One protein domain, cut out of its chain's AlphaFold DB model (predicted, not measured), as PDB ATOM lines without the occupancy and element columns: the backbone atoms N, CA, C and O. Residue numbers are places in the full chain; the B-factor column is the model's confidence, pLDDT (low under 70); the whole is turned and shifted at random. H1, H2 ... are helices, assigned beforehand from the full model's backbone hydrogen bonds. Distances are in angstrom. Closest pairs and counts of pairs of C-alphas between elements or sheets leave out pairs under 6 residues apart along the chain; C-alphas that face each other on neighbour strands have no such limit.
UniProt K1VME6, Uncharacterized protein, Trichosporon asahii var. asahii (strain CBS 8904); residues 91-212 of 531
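What this domain is: This is residues 91 to 212 of the 531 residues of an uncharacterized protein of Trichosporon asahii var. asahii (strain CBS 8904) (UniProt K1VME6). Two helical hairpins, H1 with H2 and H3 with H4, pack into an up-and-down bundle, each helix running against the one before; short H5 lies beyond H3 and H4, away from H1. Residues 125 to 130 stick out. The 122 printed residues, with five named helices and no named strand, are all helix in class, compact, radius of gyration of the C-alphas 14.3 A, spanning 40 by 30 by 26 A.

How they stand to each other: H1, residues 91 to 100, touches residues 108 to 115 alone of H2, residues 106 to 123; the closest C-alphas, Met 98 and Leu 108, are 6.6 A apart. H3, residues 141 to 154, touches H1, closest at C-alphas 147 and 95, 6.9 A. H4, residues 161 to 177, touches H2 at a shallow tilt of 19 degrees, the same way, closest at C-alphas 170 and 116, 4.4 A. H5, residues 198 to 206, is close to but not clearly touching H4. Every O i to N i+4 pair is within hydrogen-bond range in H2 to H5, 5 of 6 in H1.

Where its parts are: H1 begins at C-alpha 91 (309.220, 404.418, 358.815); H2 measures 25.6 A, H4 24.7 A; H5 ends at C-alpha 206 (305.354, 381.121, 343.769).

The domain as a whole: The printed part has no cut; links H2 to H3 and H4 to H5 are long; pLDDT is under 70 at residues 124 to 138 and 182 to 190.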
ATOM      1  N   ILE A  91     308.752 405.764 359.170       81.56
ATOM      2  CA  ILE A  91     309.220 404.418 358.815       81.56
ATOM      3  C   ILE A  91     309.861 403.710 360.023       81.56
ATOM      4  O   ILE A  91     309.581 402.536 360.245       81.56
ATOM      5  N   ASP A  92     310.623 404.421 360.860       80.62
ATOM      6  CA  ASP A  92     311.252 403.851 362.065       80.62
ATOM      7  C   ASP A  92     310.224 403.327 363.076       80.62
ATOM      8  O   ASP A  92     310.373 402.236 363.633       80.62
ATOM      9  N   GLN A  93     309.137 404.080 363.278       82.88
ATOM     10  CA  GLN A  93     308.040 403.665 364.148       82.88
ATOM     11  C   GLN A  93     307.325 402.435 363.571       82.88
ATOM     12  O   GLN A  93     307.027 401.501 364.311       82.88
ATOM     13  N   ALA A  94     307.114 402.393 362.250       83.75
ATOM     14  CA  ALA A  94     306.550 401.227 361.578       83.75
ATOM     15  C   ALA A  94     307.450 399.984 361.717       83.75
ATOM     16  O   ALA A  94     306.947 398.903 362.018       83.75
ATOM     17  N   LEU A  95     308.773 400.130 361.573       85.69
ATOM     18  CA  LEU A  95     309.745 399.044 361.752       85.69
ATOM     19  C   LEU A  95     309.714 398.460 363.172       85.69
ATOM     20  O   LEU A  95     309.661 397.240 363.325       85.69
ATOM     21  N   ALA A  96     309.693 399.312 364.202       85.12
ATOM     22  CA  ALA A  96     309.610 398.873 365.598       85.12
ATOM     23  C   ALA A  96     308.261 398.200 365.932       85.12
ATOM     24  O   ALA A  96     308.209 397.238 366.704       85.12
ATOM     25  N   SER A  97     307.161 398.662 365.326       85.12
ATOM     26  CA  SER A  97     305.844 398.031 365.471       85.12
ATOM     27  C   SER A  97     305.749 396.678 364.752       85.12
ATOM     28  O   SER A  97     305.193 395.737 365.313       85.12
ATOM     29  N   MET A  98     306.341 396.523 363.560       88.38
ATOM     30  CA  MET A  98     306.387 395.228 362.855       88.38
ATOM     31  C   MET A  98     307.181 394.153 363.610       88.38
ATOM     32  O   MET A  98     306.870 392.973 363.477       88.38
ATOM     33  N   GLU A  99     308.176 394.547 364.410       86.06
ATOM     34  CA  GLU A  99     308.980 393.638 365.242       86.06
ATOM     35  C   GLU A  99     308.188 393.072 366.444       86.06
ATOM     36  O   GLU A  99     308.524 392.010 366.964       86.06
ATOM     37  N   THR A 100     307.134 393.772 366.886       82.81
ATOM     38  CA  THR A 100     306.449 393.521 368.171       82.81
ATOM     39  C   THR A 100     304.972 393.125 368.059       82.81
ATOM     40  O   THR A 100     304.439 392.522 368.990       82.81
ATOM     41  N   MET A 101     304.298 393.425 366.945       85.31
ATOM     42  CA  MET A 101     302.896 393.050 366.718       85.31
ATOM     43  C   MET A 101     302.715 391.554 366.412       85.31
ATOM     44  O   MET A 101     303.508 390.935 365.703       85.31
ATOM     45  N   GLU A 102     301.607 390.970 366.876       81.81
ATOM     46  CA  GLU A 102     301.255 389.588 366.533       81.81
ATOM     47  C   GLU A 102     300.968 389.419 365.033       81.81
ATOM     48  O   GLU A 102     300.214 390.190 364.435       81.81
ATOM     49  N   LYS A 103     301.453 388.316 364.440       81.25
ATOM     50  CA  LYS A 103     301.243 387.942 363.021       81.25
ATOM     51  C   LYS A 103     299.780 387.669 362.616       81.25
ATOM     52  O   LYS A 103     299.528 387.309 361.470       81.25
ATOM     53  N   LYS A 104     298.838 387.819 363.550       78.56
ATOM     54  CA  LYS A 104     297.381 387.708 363.358       78.56
ATOM     55  C   LYS A 104     296.639 389.034 363.565       78.56
ATOM     56  O   LYS A 104     295.419 389.086 363.444       78.56
ATOM     57  N   SER A 105     297.349 390.108 363.917       84.00
ATOM     58  CA  SER A 105     296.733 391.417 364.115       84.00
ATOM     59  C   SER A 105     296.359 392.047 362.774       84.00
ATOM     60  O   SER A 105     297.191 392.173 361.872       84.00
ATOM     61  N   THR A 106     295.119 392.523 362.661       85.88
ATOM     62  CA  THR A 106     294.679 393.358 361.535       85.88
ATOM     63  C   THR A 106     295.474 394.662 361.452       85.88
ATOM     64  O   THR A 106     295.713 395.161 360.355       85.88
ATOM     65  N   GLU A 107     295.955 395.178 362.586       86.69
ATOM     66  CA  GLU A 107     296.781 396.388 362.651       86.69
ATOM     67  C   GLU A 107     298.132 396.176 361.958       86.69
ATOM     68  O   GLU A 107     298.572 397.040 361.203       86.69
ATOM     69  N   LEU A 108     298.754 394.999 362.122       89.31
ATOM     70  CA  LEU A 108     299.982 394.641 361.406       89.31
ATOM     71  C   LEU A 108     299.736 394.569 359.893       89.31
ATOM     72  O   LEU A 108     300.543 395.062 359.106       89.31
ATOM     73  N   VAL A 109     298.607 393.988 359.474       89.56
ATOM     74  CA  VAL A 109     298.224 393.911 358.056       89.56
ATOM     75  C   VAL A 109     298.087 395.313 357.450       89.56
ATOM     76  O   VAL A 109     298.600 395.558 356.355       89.56
ATOM     77  N   ASP A 110     297.441 396.243 358.152       88.50
ATOM     78  CA  ASP A 110     297.241 397.616 357.677       88.50
ATOM     79  C   ASP A 110     298.501 398.490 357.795       88.50
ATOM     80  O   ASP A 110     298.746 399.327 356.922       88.50
ATOM     81  N   LEU A 111     299.375 398.231 358.771       89.44
ATOM     82  CA  LEU A 111     300.708 398.831 358.866       89.44
ATOM     83  C   LEU A 111     301.605 398.408 357.690       89.44
ATOM     84  O   LEU A 111     302.244 399.254 357.058       89.44
ATOM     85  N   VAL A 112     301.619 397.116 357.341       91.19
ATOM     86  CA  VAL A 112     302.379 396.581 356.196       91.19
ATOM     87  C   VAL A 112     301.829 397.127 354.871       91.19
ATOM     88  O   VAL A 112     302.618 397.556 354.025       91.19
ATOM     89  N   LYS A 113     300.498 397.217 354.704       89.81
ATOM     90  CA  LYS A 113     299.882 397.921 353.559       89.81
ATOM     91  C   LYS A 113     300.355 399.375 353.486       89.81
ATOM     92  O   LYS A 113     300.876 399.779 352.448       89.81
ATOM     93  N   SER A 114     300.216 400.133 354.576       87.38
ATOM     94  CA  SER A 114     300.559 401.562 354.636       87.38
ATOM     95  C   SER A 114     302.031 401.806 354.302       87.38
ATOM     96  O   SER A 114     302.342 402.682 353.499       87.38
ATOM     97  N   THR A 115     302.925 400.960 354.821       88.75
ATOM     98  CA  THR A 115     304.362 400.990 354.508       88.75
ATOM     99  C   THR A 115     304.616 400.712 353.023       88.75
ATOM    100  O   THR A 115     305.372 401.441 352.386       88.75
ATOM    101  N   SER A 116     303.946 399.709 352.436       88.38
ATOM    102  CA  SER A 116     304.094 399.390 351.006       88.38
ATOM    103  C   SER A 116     303.636 400.530 350.087       88.38
ATOM    104  O   SER A 116     304.318 400.831 349.111       88.38
ATOM    105  N   VAL A 117     302.532 401.208 350.421       86.00
ATOM    106  CA  VAL A 117     302.003 402.335 349.636       86.00
ATOM    107  C   VAL A 117     302.867 403.585 349.815       86.00
ATOM    108  O   VAL A 117     303.186 404.248 348.832       86.00
ATOM    109  N   HIS A 118     303.317 403.878 351.039       83.94
ATOM    110  CA  HIS A 118     304.245 404.979 351.298       83.94
ATOM    111  C   HIS A 118     305.539 404.830 350.483       83.94
ATOM    112  O   HIS A 118     305.945 405.767 349.797       83.94
ATOM    113  N   LEU A 119     306.141 403.636 350.486       83.12
ATOM    114  CA  LEU A 119     307.355 403.361 349.719       83.12
ATOM    115  C   LEU A 119     307.113 403.372 348.203       83.12
ATOM    116  O   LEU A 119     307.960 403.885 347.480       83.12
ATOM    117  N   ALA A 120     305.971 402.887 347.705       81.81
ATOM    118  CA  ALA A 120     305.640 402.975 346.279       81.81
ATOM    119  C   ALA A 120     305.562 404.440 345.805       81.81
ATOM    120  O   ALA A 120     306.248 404.823 344.854       81.81
ATOM    121  N   ASN A 121     304.819 405.273 346.541       78.25
ATOM    122  CA  ASN A 121     304.622 406.691 346.234       78.25
ATOM    123  C   ASN A 121     305.935 407.502 346.214       78.25
ATOM    124  O   ASN A 121     306.015 408.506 345.508       78.25
ATOM    125  N   VAL A 122     306.952 407.103 346.995       71.81
ATOM    126  CA  VAL A 122     308.232 407.834 347.119       71.81
ATOM    127  C   VAL A 122     309.376 407.200 346.313       71.81
ATOM    128  O   VAL A 122     310.311 407.901 345.943       71.81
ATOM    129  N   LEU A 123     309.328 405.906 345.987       71.19
ATOM    130  CA  LEU A 123     310.405 405.237 345.237       71.19
ATOM    131  C   LEU A 123     310.072 404.970 343.764       71.19
ATOM    132  O   LEU A 123     310.997 404.825 342.966       71.19
ATOM    133  N   LEU A 124     308.790 404.894 343.387       67.19
ATOM    134  CA  LEU A 124     308.364 404.444 342.054       67.19
ATOM    135  C   LEU A 124     307.634 405.537 341.251       67.19
ATOM    136  O   LEU A 124     307.956 405.749 340.083       67.19
ATOM    137  N   ASP A 125     306.711 406.284 341.864       57.19
ATOM    138  CA  ASP A 125     305.817 407.220 341.152       57.19
ATOM    139  C   ASP A 125     306.378 408.647 340.931       57.19
ATOM    140  O   ASP A 125     305.643 409.600 340.653       57.19
ATOM    141  N   HIS A 126     307.701 408.829 340.985       55.06
ATOM    142  CA  HIS A 126     308.336 410.141 340.808       55.06
ATOM    143  C   HIS A 126     308.257 410.680 339.365       55.06
ATOM    144  O   HIS A 126     309.129 410.473 338.518       55.06
ATOM    145  N   HIS A 127     307.208 411.454 339.081       39.19
ATOM    146  CA  HIS A 127     307.012 412.142 337.805       39.19
ATOM    147  C   HIS A 127     307.848 413.431 337.688       39.19
ATOM    148  O   HIS A 127     307.333 414.540 337.806       39.19
ATOM    149  N   GLY A 128     309.141 413.285 337.388       41.78
ATOM    150  CA  GLY A 128     309.993 414.380 336.895       41.78
ATOM    151  C   GLY A 128     310.867 415.090 337.935       41.78
ATOM    152  O   GLY A 128     311.729 415.875 337.547       41.78
ATOM    153  N   SER A 129     310.714 414.788 339.224       43.12
ATOM    154  CA  SER A 129     311.773 415.016 340.215       43.12
ATOM    155  C   SER A 129     312.820 413.899 340.137       43.12
ATOM    156  O   SER A 129     312.517 412.792 339.693       43.12
ATOM    157  N   SER A 130     314.043 414.156 340.608       44.25
ATOM    158  CA  SER A 130     314.973 413.070 340.933       44.25
ATOM    159  C   SER A 130     314.335 412.126 341.963       44.25
ATOM    160  O   SER A 130     313.594 412.612 342.826       44.25
ATOM    161  N   PRO A 131     314.597 410.806 341.904       52.66
ATOM    162  CA  PRO A 131     314.181 409.909 342.973       52.66
ATOM    163  C   PRO A 131     314.846 410.350 344.278       52.66
ATOM    164  O   PRO A 131     316.047 410.635 344.283       52.66
ATOM    165  N   ARG A 132     314.074 410.428 345.367       56.34
ATOM    166  CA  ARG A 132     314.647 410.674 346.695       56.34
ATOM    167  C   ARG A 132     315.582 409.534 347.074       56.34
ATOM    168  O   ARG A 132     315.301 408.370 346.787       56.34
ATOM    169  N   SER A 133     316.688 409.867 347.727       59.91
ATOM    170  CA  SER A 133     317.553 408.857 348.330       59.91
ATOM    171  C   SER A 133     316.823 408.113 349.458       59.91
ATOM    172  O   SER A 133     315.884 408.622 350.070       59.91
ATOM    173  N   LEU A 134     317.268 406.891 349.755       63.19
ATOM    174  CA  LEU A 134     316.764 406.118 350.898       63.19
ATOM    175  C   LEU A 134     317.045 406.847 352.229       63.19
ATOM    176  O   LEU A 134     316.208 406.855 353.130       63.19
ATOM    177  N   GLU A 135     318.173 407.561 352.285       61.41
ATOM    178  CA  GLU A 135     318.602 408.406 353.404       61.41
ATOM    179  C   GLU A 135     317.650 409.600 353.641       61.41
ATOM    180  O   GLU A 135     317.323 409.897 354.787       61.41
ATOM    181  N   GLU A 136     317.101 410.226 352.588       61.41
ATOM    182  CA  GLU A 136     316.058 411.271 352.697       61.41
ATOM    183  C   GLU A 136     314.727 410.776 353.293       61.41
ATOM    184  O   GLU A 136     313.883 411.592 353.668       61.41
ATOM    185  N   MET A 137     314.515 409.459 353.375       62.91
ATOM    186  CA  MET A 137     313.358 408.850 354.046       62.91
ATOM    187  C   MET A 137     313.677 408.338 355.458       62.91
ATOM    188  O   MET A 137     312.788 407.801 356.115       62.91
ATOM    189  N   GLY A 138     314.929 408.450 355.914       66.12
ATOM    190  CA  GLY A 138     315.411 407.818 357.148       66.12
ATOM    191  C   GLY A 138     315.636 406.304 357.044       66.12
ATOM    192  O   GLY A 138     316.084 405.693 358.008       66.12
ATOM    193  N   LEU A 139     315.377 405.684 355.886       75.12
ATOM    194  CA  LEU A 139     315.540 404.242 355.701       75.12
ATOM    195  C   LEU A 139     317.002 403.910 355.376       75.12
ATOM    196  O   LEU A 139     317.401 403.848 354.213       75.12
ATOM    197  N   ASP A 140     317.803 403.691 356.415       79.62
ATOM    198  CA  ASP A 140     319.191 403.258 356.274       79.62
ATOM    199  C   ASP A 140     319.310 401.810 355.739       79.62
ATOM    200  O   ASP A 140     318.328 401.075 355.578       79.62
ATOM    201  N   ALA A 141     320.539 401.369 355.456       79.75
ATOM    202  CA  ALA A 141     320.789 400.041 354.901       79.75
ATOM    203  C   ALA A 141     320.443 398.883 355.866       79.75
ATOM    204  O   ALA A 141     320.186 397.773 355.391       79.75
ATOM    205  N   GLU A 142     320.427 399.106 357.186       82.94
ATOM    206  CA  GLU A 142     319.976 398.118 358.174       82.94
ATOM    207  C   GLU A 142     318.447 398.115 358.323       82.94
ATOM    208  O   GLU A 142     317.838 397.046 358.303       82.94
ATOM    209  N   GLY A 143     317.794 399.278 358.363       84.88
ATOM    210  CA  GLY A 143     316.335 399.400 358.322       84.88
ATOM    211  C   GLY A 143     315.741 398.757 357.066       84.88
ATOM    212  O   GLY A 143     314.791 397.976 357.156       84.88
ATOM    213  N   ALA A 144     316.357 398.976 355.900       84.44
ATOM    214  CA  ALA A 144     315.992 398.304 354.652       84.44
ATOM    215  C   ALA A 144     316.159 396.773 354.732       84.44
ATOM    216  O   ALA A 144     315.325 396.030 354.205       84.44
ATOM    217  N   ARG A 145     317.197 396.287 355.429       87.88
ATOM    218  CA  ARG A 145     317.446 394.854 355.656       87.88
ATOM    219  C   ARG A 145     316.428 394.228 356.605       87.88
ATOM    220  O   ARG A 145     315.914 393.149 356.303       87.88
ATOM    221  N   LYS A 146     316.083 394.913 357.699       89.19
ATOM    222  CA  LYS A 146     314.988 394.524 358.601       89.19
ATOM    223  C   LYS A 146     313.656 394.462 357.857       89.19
ATOM    224  O   LYS A 146     312.952 393.462 357.960       89.19
ATOM    225  N   LEU A 147     313.348 395.475 357.043       89.88
ATOM    226  CA  LEU A 147     312.107 395.539 356.271       89.88
ATOM    227  C   LEU A 147     311.999 394.405 355.243       89.88
ATOM    228  O   LEU A 147     310.937 393.797 355.106       89.88
ATOM    229  N   TYR A 148     313.107 394.064 354.575       91.06
ATOM    230  CA  TYR A 148     313.202 392.859 353.751       91.06
ATOM    231  C   TYR A 148     312.971 391.581 354.570       91.06
ATOM    232  O   TYR A 148     312.232 390.706 354.123       91.06
ATOM    233  N   GLY A 149     313.560 391.476 355.765       90.94
ATOM    234  CA  GLY A 149     313.347 390.360 356.689       90.94
ATOM    235  C   GLY A 149     311.873 390.166 357.057       90.94
ATOM    236  O   GLY A 149     311.342 389.071 356.872       90.94
ATOM    237  N   TYR A 150     311.192 391.233 357.488       92.19
ATOM    238  CA  TYR A 150     309.761 391.209 357.814       92.19
ATOM    239  C   TYR A 150     308.899 390.873 356.594       92.19
ATOM    240  O   TYR A 150     308.031 390.008 356.681       92.19
ATOM    241  N   ALA A 151     309.167 391.474 355.429       93.50
ATOM    242  CA  ALA A 151     308.443 391.155 354.200       93.50
ATOM    243  C   ALA A 151     308.583 389.669 353.814       93.50
ATOM    244  O   ALA A 151     307.598 389.042 353.430       93.50
ATOM    245  N   ILE A 152     309.780 389.088 353.954       93.81
ATOM    246  CA  ILE A 152     310.063 387.676 353.655       93.81
ATOM    247  C   ILE A 152     309.357 386.731 354.638       93.81
ATOM    248  O   ILE A 152     308.713 385.776 354.208       93.81
ATOM    249  N   ASP A 153     309.442 387.007 355.939       93.00
ATOM    250  CA  ASP A 153     308.795 386.218 356.994       93.00
ATOM    251  C   ASP A 153     307.261 386.261 356.868       93.00
ATOM    252  O   ASP A 153     306.594 385.226 356.808       93.00
ATOM    253  N   PHE A 154     306.686 387.453 356.699       94.00
ATOM    254  CA  PHE A 154     305.244 387.622 356.518       94.00
ATOM    255  C   PHE A 154     304.733 387.041 355.182       94.00
ATOM    256  O   PHE A 154     303.585 386.599 355.119       94.00
ATOM    257  N   CYS A 155     305.572 386.938 354.140       93.88
ATOM    258  CA  CYS A 155     305.242 386.240 352.886       93.88
ATOM    259  C   CYS A 155     305.164 384.702 353.004       93.88
ATOM    260  O   CYS A 155     304.798 384.044 352.022       93.88
ATOM    261  N   SER A 156     305.506 384.120 354.160       92.00
ATOM    262  CA  SER A 156     305.486 382.671 354.397       92.00
ATOM    263  C   SER A 156     304.159 382.012 353.970       92.00
ATOM    264  O   SER A 156     303.088 382.548 354.264       92.00
ATOM    265  N   PRO A 157     304.177 380.821 353.330       89.94
ATOM    266  CA  PRO A 157     302.966 380.087 352.936       89.94
ATOM    267  C   PRO A 157     301.970 379.814 354.072       89.94
ATOM    268  O   PRO A 157     300.777 379.653 353.809       89.94
ATOM    269  N   ASN A 158     302.469 379.780 355.314       89.12
ATOM    270  CA  ASN A 158     301.709 379.508 356.536       89.12
ATOM    271  C   ASN A 158     301.124 380.773 357.192       89.12
ATOM    272  O   ASN A 158     300.379 380.654 358.164       89.12
ATOM    273  N   SER A 159     301.468 381.971 356.704       89.69
ATOM    274  CA  SER A 159     300.901 383.233 357.186       89.69
ATOM    275  C   SER A 159     299.391 383.309 356.943       89.69
ATOM    276  O   SER A 159     298.831 382.629 356.074       89.69
ATOM    277  N   GLU A 160     298.718 384.193 357.680       89.88
ATOM    278  CA  GLU A 160     297.333 384.542 357.374       89.88
ATOM    279  C   GLU A 160     297.246 385.231 356.010       89.88
ATOM    280  O   GLU A 160     298.113 386.025 355.633       89.88
ATOM    281  N   TYR A 161     296.194 384.915 355.253       89.31
ATOM    282  CA  TYR A 161     296.121 385.235 353.827       89.31
ATOM    283  C   TYR A 161     296.280 386.737 353.550       89.31
ATOM    284  O   TYR A 161     297.103 387.134 352.730       89.31
ATOM    285  N   ALA A 162     295.571 387.580 354.309       90.19
ATOM    286  CA  ALA A 162     295.629 389.034 354.166       90.19
ATOM    287  C   ALA A 162     297.006 389.627 354.529       90.19
ATOM    288  O   ALA A 162     297.445 390.580 353.877       90.19
ATOM    289  N   LEU A 163     297.708 389.049 355.517       92.56
ATOM    290  CA  LEU A 163     299.083 389.431 355.849       92.56
ATOM    291  C   LEU A 163     300.034 389.048 354.714       92.56
ATOM    292  O   LEU A 163     300.834 389.882 354.298       92.56
ATOM    293  N   ARG A 164     299.895 387.842 354.143       93.19
ATOM    294  CA  ARG A 164     300.686 387.424 352.977       93.19
ATOM    295  C   ARG A 164     300.436 388.334 351.771       93.19
ATOM    296  O   ARG A 164     301.399 388.709 351.109       93.19
ATOM    297  N   THR A 165     299.200 388.778 351.516       92.06
ATOM    298  CA  THR A 165     298.910 389.743 350.435       92.06
ATOM    299  C   THR A 165     299.547 391.111 350.691       92.06
ATOM    300  O   THR A 165     300.065 391.734 349.765       92.06
ATOM    301  N   ALA A 166     299.518 391.606 351.932       92.25
ATOM    302  CA  ALA A 166     300.150 392.876 352.296       92.25
ATOM    303  C   ALA A 166     301.682 392.794 352.178       92.25
ATOM    304  O   ALA A 166     302.304 393.648 351.545       92.25
ATOM    305  N   ALA A 167     302.276 391.724 352.707       94.12
ATOM    306  CA  ALA A 167     303.707 391.462 352.645       94.12
ATOM    307  C   ALA A 167     304.210 391.278 351.207       94.12
ATOM    308  O   ALA A 167     305.280 391.780 350.879       94.12
ATOM    309  N   MET A 168     303.428 390.644 350.326       95.00
ATOM    310  CA  MET A 168     303.798 390.470 348.917       95.00
ATOM    311  C   MET A 168     303.825 391.808 348.156       95.00
ATOM    312  O   MET A 168     304.701 392.008 347.315       95.00
ATOM    313  N   ARG A 169     302.937 392.765 348.490       92.81
ATOM    314  CA  ARG A 169     303.024 394.150 347.970       92.81
ATOM    315  C   ARG A 169     304.283 394.852 348.455       92.81
ATOM    316  O   ARG A 169     304.996 395.435 347.644       92.81
ATOM    317  N   LEU A 170     304.569 394.776 349.757       93.06
ATOM    318  CA  LEU A 170     305.788 395.345 350.332       93.06
ATOM    319  C   LEU A 170     307.034 394.751 349.655       93.06
ATOM    320  O   LEU A 170     307.893 395.500 349.199       93.06
ATOM    321  N   LEU A 171     307.090 393.427 349.497       94.50
ATOM    322  CA  LEU A 171     308.181 392.730 348.821       94.50
ATOM    323  C   LEU A 171     308.330 393.168 347.355       94.50
ATOM    324  O   LEU A 171     309.451 393.410 346.918       94.50
ATOM    325  N   ALA A 172     307.235 393.332 346.605       92.62
ATOM    326  CA  ALA A 172     307.281 393.835 345.229       92.62
ATOM    327  C   ALA A 172     307.883 395.251 345.136       92.62
ATOM    328  O   ALA A 172     308.727 395.505 344.277       92.62
ATOM    329  N   VAL A 173     307.499 396.155 346.045       90.44
ATOM    330  CA  VAL A 173     308.032 397.529 346.107       90.44
ATOM    331  C   VAL A 173     309.515 397.534 346.489       90.44
ATOM    332  O   VAL A 173     310.315 398.196 345.825       90.44
ATOM    333  N   LEU A 174     309.908 396.744 347.498       90.12
ATOM    334  CA  LEU A 174     311.310 396.581 347.899       90.12
ATOM    335  C   LEU A 174     312.171 396.035 346.749       90.12
ATOM    336  O   LEU A 174     313.245 396.568 346.490       90.12
ATOM    337  N   LEU A 175     311.689 395.025 346.019       90.06
ATOM    338  CA  LEU A 175     312.395 394.438 344.875       90.06
ATOM    339  C   LEU A 175     312.506 395.398 343.683       90.06
ATOM    340  O   LEU A 175     313.493 395.336 342.951       90.06
ATOM    341  N   GLY A 176     311.519 396.277 343.485       84.75
ATOM    342  CA  GLY A 176     311.544 397.294 342.433       84.75
ATOM    343  C   GLY A 176     312.545 398.418 342.712       84.75
ATOM    344  O   GLY A 176     313.281 398.818 341.812       84.75
ATOM    345  N   ALA A 177     312.600 398.903 343.956       82.31
ATOM    346  CA  ALA A 177     313.428 400.048 344.340       82.31
ATOM    347  C   ALA A 177     314.839 399.680 344.839       82.31
ATOM    348  O   ALA A 177     315.795 400.418 344.617       82.31
ATOM    349  N   MET A 178     314.979 398.531 345.503       83.00
ATOM    350  CA  MET A 178     316.223 398.012 346.081       83.00
ATOM    351  C   MET A 178     316.470 396.574 345.590       83.00
ATOM    352  O   MET A 178     316.413 395.633 346.390       83.00
ATOM    353  N   PRO A 179     316.692 396.366 344.277       80.19
ATOM    354  CA  PRO A 179     316.745 395.034 343.683       80.19
ATOM    355  C   PRO A 179     317.884 394.163 344.248       80.19
ATOM    356  O   PRO A 179     318.925 394.685 344.655       80.19
ATOM    357  N   PRO A 180     317.743 392.823 344.225       80.44
ATOM    358  CA  PRO A 180     318.805 391.913 344.650       80.44
ATOM    359  C   PRO A 180     320.071 392.093 343.799       80.44
ATOM    360  O   PRO A 180     319.977 392.051 342.567       80.44
ATOM    361  N   ARG A 181     321.241 392.208 344.451       75.25
ATOM    362  CA  ARG A 181     322.565 392.233 343.796       75.25
ATOM    363  C   ARG A 181     322.694 391.132 342.747       75.25
ATOM    364  O   ARG A 181     322.251 390.000 342.954       75.25
ATOM    365  N   GLU A 182     323.353 391.456 341.642       67.56
ATOM    366  CA  GLU A 182     323.434 390.551 340.482       67.56
ATOM    367  C   GLU A 182     324.796 389.873 340.346       67.56
ATOM    368  O   GLU A 182     324.891 388.767 339.822       67.56
ATOM    369  N   ALA A 183     325.835 390.503 340.890       65.50
ATOM    370  CA  ALA A 183     327.171 389.950 341.026       65.50
ATOM    371  C   ALA A 183     327.740 390.295 342.410       65.50
ATOM    372  O   ALA A 183     327.357 391.286 343.028       65.50
ATOM    373  N   ALA A 184     328.719 389.519 342.883       62.22
ATOM    374  CA  ALA A 184     329.430 389.828 344.130       62.22
ATOM    375  C   ALA A 184     330.236 391.148 344.063       62.22
ATOM    376  O   ALA A 184     330.561 391.717 345.101       62.22
ATOM    377  N   LEU A 185     330.530 391.625 342.847       64.00
ATOM    378  CA  LEU A 185     331.250 392.869 342.547       64.00
ATOM    379  C   LEU A 185     330.326 394.096 342.391       64.00
ATOM    380  O   LEU A 185     330.798 395.170 342.030       64.00
ATOM    381  N   ASP A 186     329.021 393.939 342.619       67.56
ATOM    382  CA  ASP A 186     328.040 395.024 342.543       67.56
ATOM    383  C   ASP A 186     328.283 396.060 343.668       67.56
ATOM    384  O   ASP A 186     328.245 395.688 344.850       67.56
ATOM    385  N   PRO A 187     328.555 397.342 343.346       62.34
ATOM    386  CA  PRO A 187     328.828 398.369 344.347       62.34
ATOM    387  C   PRO A 187     327.582 398.795 345.139       62.34
ATOM    388  O   PRO A 187     327.739 399.375 346.213       62.34
ATOM    389  N   ALA A 188     326.361 398.512 344.667       63.94
ATOM    390  CA  ALA A 188     325.143 398.818 345.421       63.94
ATOM    391  C   ALA A 188     325.128 398.035 346.751       63.94
ATOM    392  O   ALA A 188     325.499 396.860 346.758       63.94
ATOM    393  N   PRO A 189     324.742 398.621 347.899       65.38
ATOM    394  CA  PRO A 189     324.802 397.936 349.194       65.38
ATOM    395  C   PRO A 189     323.885 396.701 349.268       65.38
ATOM    396  O   PRO A 189     322.862 396.599 348.593       65.38
ATOM    397  N   ALA A 190     324.270 395.719 350.086       68.00
ATOM    398  CA  ALA A 190     323.552 394.452 350.213       68.00
ATOM    399  C   ALA A 190     322.370 394.563 351.196       68.00
ATOM    400  O   ALA A 190     322.531 394.324 352.395       68.00
ATOM    401  N   TYR A 191     321.189 394.921 350.689       80.12
ATOM    402  CA  TYR A 191     319.969 395.050 351.499       80.12
ATOM    403  C   TYR A 191     319.366 393.708 351.945       80.12
ATOM    404  O   TYR A 191     318.791 393.628 353.024       80.12
ATOM    405  N   LEU A 192     319.493 392.637 351.156       82.25
ATOM    406  CA  LEU A 192     318.939 391.330 351.531       82.25
ATOM    407  C   LEU A 192     319.713 390.671 352.692       82.25
ATOM    408  O   LEU A 192     320.935 390.834 352.780       82.25
ATOM    409  N   PRO A 193     319.046 389.859 353.536       80.75
ATOM    410  CA  PRO A 193     319.727 388.958 354.463       80.75
ATOM    411  C   PRO A 193     320.656 387.984 353.708       80.75
ATOM    412  O   PRO A 193     320.278 387.489 352.645       80.75
ATOM    413  N   PRO A 194     321.844 387.641 354.242       75.31
ATOM    414  CA  PRO A 194     322.875 386.892 353.506       75.31
ATOM    415  C   PRO A 194     322.494 385.441 353.160       75.31
ATOM    416  O   PRO A 194     323.144 384.813 352.330       75.31
ATOM    417  N   THR A 195     321.442 384.903 353.778       79.69
ATOM    418  CA  THR A 195     320.863 383.584 353.478       79.69
ATOM    419  C   THR A 195     319.862 383.604 352.315       79.69
ATOM    420  O   THR A 195     319.409 382.544 351.885       79.69
ATOM    421  N   VAL A 196     319.495 384.786 351.803       85.06
ATOM    422  CA  VAL A 196     318.413 384.973 350.830       85.06
ATOM    423  C   VAL A 196     318.974 385.263 349.438       85.06
ATOM    424  O   VAL A 196     319.762 386.176 349.222       85.06
ATOM    425  N   THR A 197     318.509 384.489 348.461       86.56
ATOM    426  CA  THR A 197     318.875 384.569 347.040       86.56
ATOM    427  C   THR A 197     317.661 384.896 346.164       86.56
ATOM    428  O   THR A 197     316.512 384.704 346.579       86.56
ATOM    429  N   LYS A 198     317.894 385.298 344.902       87.62
ATOM    430  CA  LYS A 198     316.824 385.433 343.889       87.62
ATOM    431  C   LYS A 198     315.981 384.148 343.765       87.62
ATOM    432  O   LYS A 198     314.760 384.221 343.686       87.62
ATOM    433  N   VAL A 199     316.610 382.969 343.853       89.94
ATOM    434  CA  VAL A 199     315.936 381.658 343.765       89.94
ATOM    435  C   VAL A 199     315.035 381.380 344.975       89.94
ATOM    436  O   VAL A 199     313.925 380.876 344.811       89.94
ATOM    437  N   THR A 200     315.461 381.722 346.196       91.50
ATOM    438  CA  THR A 200     314.602 381.569 347.389       91.50
ATOM    439  C   THR A 200     313.434 382.552 347.384       91.50
ATOM    440  O   THR A 200     312.338 382.173 347.786       91.50
ATOM    441  N   LEU A 201     313.628 383.772 346.869       93.12
ATOM    442  CA  LEU A 201     312.552 384.753 346.689       93.12
ATOM    443  C   LEU A 201     311.524 384.273 345.654       93.12
ATOM    444  O   LEU A 201     310.332 384.270 345.938       93.12
ATOM    445  N   TYR A 202     311.976 383.768 344.503       94.62
ATOM    446  CA  TYR A 202     311.105 383.154 343.495       94.62
ATOM    447  C   TYR A 202     310.260 382.011 344.075       94.62
ATOM    448  O   TYR A 202     309.042 381.983 343.883       94.62
ATOM    449  N   ARG A 203     310.878 381.104 344.847       94.31
ATOM    450  CA  ARG A 203     310.174 380.004 345.531       94.31
ATOM    451  C   ARG A 203     309.171 380.494 346.579       94.31
ATOM    452  O   ARG A 203     308.128 379.874 346.725       94.31
ATOM    453  N   LEU A 204     309.457 381.585 347.290       94.88
ATOM    454  CA  LEU A 204     308.562 382.174 348.297       94.88
ATOM    455  C   LEU A 204     307.322 382.835 347.671       94.88
ATOM    456  O   LEU A 204     306.207 382.662 348.168       94.88
ATOM    457  N   ILE A 205     307.516 383.564 346.567       95.25
ATOM    458  CA  ILE A 205     306.433 384.217 345.820       95.25
ATOM    459  C   ILE A 205     305.519 383.159 345.186       95.25
ATOM    460  O   ILE A 205     304.306 383.212 345.363       95.25
ATOM    461  N   THR A 206     306.101 382.161 344.508       94.62
ATOM    462  CA  THR A 206     305.354 381.121 343.769       94.62
ATOM    463  C   THR A 206     304.804 379.974 344.624       94.62
ATOM    464  O   THR A 206     304.078 379.124 344.099       94.62
ATOM    465  N   ALA A 207     305.132 379.917 345.920       92.12
ATOM    466  CA  ALA A 207     304.619 378.892 346.824       92.12
ATOM    467  C   ALA A 207     303.102 379.049 347.067       92.12
ATOM    468  O   ALA A 207     302.634 380.165 347.302       92.12
ATOM    469  N   PRO A 208     302.329 377.946 347.076       87.50
ATOM    470  CA  PRO A 208     300.898 378.001 347.358       87.50
ATOM    471  C   PRO A 208     300.650 378.412 348.815       87.50
ATOM    472  O   PRO A 208     301.248 377.849 349.731       87.50
ATOM    473  N   SER A 209     299.744 379.365 349.047       86.00
ATOM    474  CA  SER A 209     299.316 379.712 350.408       86.00
ATOM    475  C   SER A 209     298.441 378.603 350.994       86.00
ATOM    476  O   SER A 209     297.450 378.207 350.381       86.00
ATOM    477  N   ALA A 210     298.772 378.146 352.205       79.88
ATOM    478  CA  ALA A 210     298.044 377.078 352.894       79.88
ATOM    479  C   ALA A 210     296.583 377.449 353.219       79.88
ATOM    480  O   ALA A 210     295.737 376.571 353.349       79.88
ATOM    481  N   ASN A 211     296.292 378.751 353.314       76.94
ATOM    482  CA  ASN A 211     294.992 379.314 353.688       76.94
ATOM    483  C   ASN A 211     294.284 379.993 352.494       76.94
ATOM    484  O   ASN A 211     293.566 380.976 352.679       76.94
ATOM    485  N   SER A 212     294.534 379.539 351.259       80.75
ATOM    486  CA  SER A 212     293.945 380.156 350.061       80.75
ATOM    487  C   SER A 212     292.432 379.900 349.956       80.75
ATOM    488  O   SER A 212     292.016 378.747 350.062       80.75
TER     489      SER A 212